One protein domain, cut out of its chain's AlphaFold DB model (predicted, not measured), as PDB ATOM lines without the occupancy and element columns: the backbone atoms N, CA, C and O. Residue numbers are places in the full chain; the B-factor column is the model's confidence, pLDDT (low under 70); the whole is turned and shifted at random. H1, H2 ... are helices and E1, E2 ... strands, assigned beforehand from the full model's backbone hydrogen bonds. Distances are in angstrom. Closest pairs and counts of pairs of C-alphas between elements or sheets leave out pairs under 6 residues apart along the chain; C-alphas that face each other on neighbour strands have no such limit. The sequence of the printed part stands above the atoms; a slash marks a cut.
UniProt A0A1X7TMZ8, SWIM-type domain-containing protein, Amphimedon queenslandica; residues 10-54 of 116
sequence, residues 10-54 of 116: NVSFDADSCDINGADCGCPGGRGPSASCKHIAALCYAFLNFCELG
ATOM      1  N   ASN A  10      87.535 184.309 175.910       92.56
ATOM      2  CA  ASN A  10      88.118 185.170 174.890       92.56
ATOM      3  C   ASN A  10      89.398 184.495 174.409       92.56
ATOM      4  O   ASN A  10      90.261 184.193 175.227       92.56
ATOM      5  N   VAL A  11      89.514 184.233 173.110       92.88
ATOM      6  CA  VAL A  11      90.720 183.659 172.504       92.88
ATOM      7  C   VAL A  11      91.030 184.449 171.243       92.88
ATOM      8  O   VAL A  11      90.142 184.669 170.421       92.88
ATOM      9  N   SER A  12      92.272 184.896 171.115       92.19
ATOM     10  CA  SER A  12      92.792 185.571 169.932       92.19
ATOM     11  C   SER A  12      93.759 184.643 169.213       92.19
ATOM     12  O   SER A  12      94.715 184.159 169.825       92.19
ATOM     13  N   PHE A  13      93.513 184.439 167.926       91.31
ATOM     14  CA  PHE A  13      94.377 183.671 167.044       91.31
ATOM     15  C   PHE A  13      95.196 184.610 166.170       91.31
ATOM     16  O   PHE A  13      94.734 185.697 165.812       91.31
ATOM     17  N   ASP A  14      96.401 184.181 165.836       92.88
ATOM     18  CA  ASP A  14      97.152 184.764 164.743       92.88
ATOM     19  C   ASP A  14      96.498 184.409 163.403       92.88
ATOM     20  O   ASP A  14      96.030 183.286 163.211       92.88
ATOM     21  N   ALA A  15      96.443 185.369 162.483       87.75
ATOM     22  CA  ALA A  15      95.741 185.188 161.213       87.75
ATOM     23  C   ALA A  15      96.476 184.233 160.262       87.75
ATOM     24  O   ALA A  15      95.826 183.529 159.492       87.75
ATOM     25  N   ASP A  16      97.809 184.205 160.332       89.75
ATOM     26  CA  ASP A  16      98.641 183.459 159.391       89.75
ATOM     27  C   ASP A  16      99.028 182.083 159.943       89.75
ATOM     28  O   ASP A  16      98.930 181.076 159.242       89.75
ATOM     29  N   SER A  17      99.452 182.020 161.209       88.44
ATOM     30  CA  SER A  17      99.889 180.768 161.846       88.44
ATOM     31  C   SER A  17      98.762 179.975 162.513       88.44
ATOM     32  O   SER A  17      98.956 178.801 162.827       88.44
ATOM     33  N   CYS A  18      97.588 180.582 162.731       83.69
ATOM     34  CA  CYS A  18      96.517 180.040 163.581       83.69
ATOM     35  C   CYS A  18      96.963 179.728 165.024       83.69
ATOM     36  O   CYS A  18      96.259 179.017 165.749       83.69
ATOM     37  N   ASP A  19      98.096 180.277 165.465       89.81
ATOM     38  CA  ASP A  19      98.576 180.120 166.831       89.81
ATOM     39  C   ASP A  19      97.761 180.976 167.804       89.81
ATOM     40  O   ASP A  19      97.227 182.038 167.474       89.81
ATOM     41  N   ILE A  20      97.641 180.504 169.044       90.19
ATOM     42  CA  ILE A  20      96.915 181.225 170.091       90.19
ATOM     43  C   ILE A  20      97.834 182.302 170.675       90.19
ATOM     44  O   ILE A  20      98.690 182.015 171.509       90.19
ATOM     45  N   ASN A  21      97.604 183.555 170.282       91.12
ATOM     46  CA  ASN A  21      98.342 184.722 170.780       91.12
ATOM     47  C   ASN A  21      97.907 185.147 172.188       91.12
ATOM     48  O   ASN A  21      98.652 185.804 172.914       91.12
ATOM     49  N   GLY A  22      96.685 184.790 172.578       91.94
ATOM     50  CA  GLY A  22      96.134 185.158 173.871       91.94
ATOM     51  C   GLY A  22      94.832 184.436 174.157       91.94
ATOM     52  O   GLY A  22      94.025 184.189 173.259       91.94
ATOM     53  N   ALA A  23      94.622 184.095 175.419       93.31
ATOM     54  CA  ALA A  23      93.394 183.481 175.880       93.31
ATOM     55  C   ALA A  23      93.073 183.953 177.297       93.31
ATOM     56  O   ALA A  23      93.974 184.039 178.119       93.31
ATOM     57  N   ASP A  24      91.799 184.220 177.580       93.19
ATOM     58  CA  ASP A  24      91.274 184.578 178.899       93.19
ATOM     59  C   ASP A  24      89.931 183.875 179.152       93.19
ATOM     60  O   ASP A  24      89.099 183.672 178.261       93.19
ATOM     61  N   CYS A  25      89.715 183.470 180.398       93.25
ATOM     62  CA  CYS A  25      88.533 182.766 180.862       93.25
ATOM     63  C   CYS A  25      88.179 183.201 182.288       93.25
ATOM     64  O   CYS A  25      88.993 183.141 183.208       93.25
ATOM     65  N   GLY A  26      86.897 183.482 182.542       89.50
ATOM     66  CA  GLY A  26      86.407 183.875 183.874       89.50
ATOM     67  C   GLY A  26      86.511 182.809 184.985       89.50
ATOM     68  O   GLY A  26      85.992 183.012 186.086       89.50
ATOM     69  N   CYS A  27      87.129 181.652 184.728       90.44
ATOM     70  CA  CYS A  27      87.365 180.625 185.739       90.44
ATOM     71  C   CYS A  27      88.662 180.887 186.530       90.44
ATOM     72  O   CYS A  27      89.573 181.523 186.012       90.44
ATOM     73  N   PRO A  28      88.801 180.371 187.767       87.56
ATOM     74  CA  PRO A  28      89.991 180.623 188.588       87.56
ATOM     75  C   PRO A  28      91.317 180.227 187.925       87.56
ATOM     76  O   PRO A  28      92.315 180.903 188.126       87.56
ATOM     77  N   GLY A  29      91.320 179.159 187.122       84.44
ATOM     78  CA  GLY A  29      92.518 178.661 186.437       84.44
ATOM     79  C   GLY A  29      92.736 179.237 185.039       84.44
ATOM     80  O   GLY A  29      93.552 178.700 184.303       84.44
ATOM     81  N   GLY A  30      91.960 180.242 184.630       86.56
ATOM     82  CA  GLY A  30      92.013 180.787 183.277       86.56
ATOM     83  C   GLY A  30      92.045 182.306 183.220       86.56
ATOM     84  O   GLY A  30      91.659 182.859 182.205       86.56
ATOM     85  N   ARG A  31      92.457 182.976 184.296       86.19
ATOM     86  CA  ARG A  31      92.571 184.437 184.311       86.19
ATOM     87  C   ARG A  31      93.899 184.877 183.709       86.19
ATOM     88  O   ARG A  31      94.935 184.325 184.077       86.19
ATOM     89  N   GLY A  32      93.859 185.935 182.908       84.94
ATOM     90  CA  GLY A  32      95.050 186.563 182.338       84.94
ATOM     91  C   GLY A  32      95.332 186.093 180.910       84.94
ATOM     92  O   GLY A  32      94.703 185.147 180.462       84.94
ATOM     93  N   PRO A  33      96.265 186.747 180.198       85.38
ATOM     94  CA  PRO A  33      96.410 186.642 178.739       85.38
ATOM     95  C   PRO A  33      96.948 185.295 178.237       85.38
ATOM     96  O   PRO A  33      96.815 184.989 177.059       85.38
ATOM     97  N   SER A  34      97.554 184.489 179.108       85.62
ATOM     98  CA  SER A  34      98.109 183.166 178.795       85.62
ATOM     99  C   SER A  34      97.314 182.043 179.468       85.62
ATOM    100  O   SER A  34      97.873 181.045 179.930       85.62
ATOM    101  N   ALA A  35      95.996 182.213 179.580       87.69
ATOM    102  CA  ALA A  35      95.145 181.261 180.268       87.69
ATOM    103  C   ALA A  35      95.180 179.868 179.621       87.69
ATOM    104  O   ALA A  35      94.917 179.698 178.434       87.69
ATOM    105  N   SER A  36      95.402 178.840 180.439       87.88
ATOM    106  CA  SER A  36      95.504 177.438 180.008       87.88
ATOM    107  C   SER A  36      94.498 176.539 180.733       87.88
ATOM    108  O   SER A  36      94.775 175.409 181.135       87.88
ATOM    109  N   CYS A  37      93.281 177.046 180.939       92.88
ATOM    110  CA  CYS A  37      92.254 176.299 181.656       92.88
ATOM    111  C   CYS A  37      91.590 175.219 180.788       92.88
ATOM    112  O   CYS A  37      91.508 175.324 179.565       92.88
ATOM    113  N   LYS A  38      90.977 174.225 181.442       92.12
ATOM    114  CA  LYS A  38      90.205 173.165 180.769       92.12
ATOM    115  C   LYS A  38      89.088 173.667 179.848       92.12
ATOM    116  O   LYS A  38      88.696 172.951 178.939       92.12
ATOM    117  N   HIS A  39      88.547 174.863 180.094       92.06
ATOM    118  CA  HIS A  39      87.505 175.429 179.236       92.06
ATOM    119  C   HIS A  39      88.088 175.908 177.902       92.06
ATOM    120  O   HIS A  39      87.468 175.698 176.868       92.06
ATOM    121  N   ILE A  40      89.292 176.488 177.923       92.88
ATOM    122  CA  ILE A  40      90.019 176.885 176.710       92.88
ATOM    123  C   ILE A  40      90.437 175.631 175.941       92.88
ATOM    124  O   ILE A  40      90.164 175.535 174.753       92.88
ATOM    125  N   ALA A  41      90.966 174.615 176.631       91.12
ATOM    126  CA  ALA A  41      91.285 173.332 176.004       91.12
ATOM    127  C   ALA A  41      90.057 172.674 175.342       91.12
ATOM    128  O   ALA A  41      90.148 172.178 174.223       91.12
ATOM    129  N   ALA A  42      88.892 172.708 176.002       91.06
ATOM    130  CA  ALA A  42      87.646 172.198 175.433       91.06
ATOM    131  C   ALA A  42      87.198 172.986 174.190       91.06
ATOM    132  O   ALA A  42      86.709 172.384 173.237       91.06
ATOM    133  N   LEU A  43      87.390 174.310 174.177       91.31
ATOM    134  CA  LEU A  43      87.118 175.146 173.007       91.31
ATOM    135  C   LEU A  43      88.051 174.800 171.837       91.31
ATOM    136  O   LEU A  43      87.575 174.594 170.726       91.31
ATOM    137  N   CYS A  44      89.357 174.662 172.085       91.12
ATOM    138  CA  CYS A  44      90.324 174.244 171.065       91.12
ATOM    139  C   CYS A  44      89.981 172.863 170.494       91.12
ATOM    140  O   CYS A  44      90.001 172.670 169.282       91.12
ATOM    141  N   TYR A  45      89.601 171.918 171.356       90.06
ATOM    142  CA  TYR A  45      89.140 170.601 170.923       90.06
ATOM    143  C   TYR A  45      87.886 170.694 170.043       90.06
ATOM    144  O   TYR A  45      87.799 170.004 169.029       90.06
ATOM    145  N   ALA A  46      86.927 171.559 170.384       88.88
ATOM    146  CA  ALA A  46      85.737 171.775 169.565       88.88
ATOM    147  C   ALA A  46      86.078 172.350 168.180       88.88
ATOM    148  O   ALA A  46      85.505 171.898 167.192       88.88
ATOM    149  N   PHE A  47      87.035 173.282 168.087       89.62
ATOM    150  CA  PHE A  47      87.504 173.797 166.796       89.62
ATOM    151  C   PHE A  47      88.171 172.720 165.947       89.62
ATOM    152  O   PHE A  47      87.830 172.592 164.776       89.62
ATOM    153  N   LEU A  48      89.057 171.911 166.531       89.69
ATOM    154  CA  LEU A  48      89.698 170.809 165.807       89.69
ATOM    155  C   LEU A  48      88.660 169.828 165.252       89.69
ATOM    156  O   LEU A  48      88.673 169.532 164.061       89.69
ATOM    157  N   ASN A  49      87.698 169.408 166.081       89.19
ATOM    158  CA  ASN A  49      86.613 168.537 165.620       89.19
ATOM    159  C   ASN A  49      85.769 169.189 164.525       89.19
ATOM    160  O   ASN A  49      85.355 168.509 163.593       89.19
ATOM    161  N   PHE A  50      85.498 170.491 164.622       90.06
ATOM    162  CA  PHE A  50      84.749 171.198 163.590       90.06
ATOM    163  C   PHE A  50      85.508 171.230 162.259       90.06
ATOM    164  O   PHE A  50      84.906 170.986 161.216       90.06
ATOM    165  N   CYS A  51      86.819 171.476 162.291       88.56
ATOM    166  CA  CYS A  51      87.663 171.435 161.099       88.56
ATOM    167  C   CYS A  51      87.690 170.040 160.456       88.56
ATOM    168  O   CYS A  51      87.693 169.941 159.232       88.56
ATOM    169  N   GLU A  52      87.680 168.973 161.258       89.25
ATOM    170  CA  GLU A  52      87.680 167.591 160.759       89.25
ATOM    171  C   GLU A  52      86.311 167.136 160.228       89.25
ATOM    172  O   GLU A  52      86.231 166.484 159.188       89.25
ATOM    173  N   LEU A  53      85.225 167.461 160.935       88.31
ATOM    174  CA  LEU A  53      83.880 166.941 160.658       88.31
ATOM    175  C   LEU A  53      83.022 167.881 159.798       88.31
ATOM    176  O   LEU A  53      81.943 167.489 159.352       88.31
ATOM    177  N   GLY A  54      83.431 169.141 159.632       88.31
ATOM    178  CA  GLY A  54      82.643 170.201 158.987       88.31
ATOM    179  C   GLY A  54      81.354 170.576 159.732       88.31
ATOM    180  O   GLY A  54      80.554 171.367 159.239       88.31
TER     181      GLY A  54
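This is residues 10 to 54 of the 116 residues of the protein "SWIM-type domain-containing protein" of Amphimedon queenslandica (UniProt A0A1X7TMZ8). A small two-stranded hairpin, E1 and E2, is joined by a long looping link to one helix, H1, whose first part, residues 38 to 44, comes near the hairpin while residues 45 to 54 stick out free, 45 to 53 of them in H1. The printed part has 45 residues with two named strands and one named helix, in the order E1, E2, H1; the sheet is E1 - E2, antiparallel, and the class is mixed, helices and strands. The whole is only just compact, close to loose, with a radius of gyration of the C-alphas of 11.1 A, and it is only just flat, spanning 32 by 21 by 11 A.

E1, residues 10 to 13, and E2, residues 20 to 25, form a hairpin of antiparallel neighbours, with 175 degrees between their directions. The C-alphas of Val 11 and Ala 23 face each other at 4.3 A. N 10 and O 24, at 2.9 A, and N 24 and O 10, at 2.8 A, are within hydrogen-bond range. H1, residues 38 to 53, has 3 pairs of C-alphas within 8 A of E2; the closest are those of Cys 25 and Ile 40, 7.4 A apart. E1 and H1 are only just apart, their closest C-alphas 8.0 A from each other. In H1 every O i to N i+4 pair is within hydrogen-bond range.

E1 begins at C-alpha 10, (88.118, 185.170, 174.890), and measures 10.1 A from first to last C-alpha. E2 measures 13.7 A and ends at C-alpha 25, (88.533, 182.766, 180.862). H1 measures 22.0 A and ends at C-alpha 53, (83.880, 166.941, 160.658).

The two C-alphas farthest apart are those of Pro 28 and Gly 54, at 32.2 A. The printed part has no cut. The link from E1 to E2 is short, with 6 residues, and the link from E2 to H1 is long, residues 26 to 37. The mean pLDDT of the printed part is 89.7, and no printed residue is under 70.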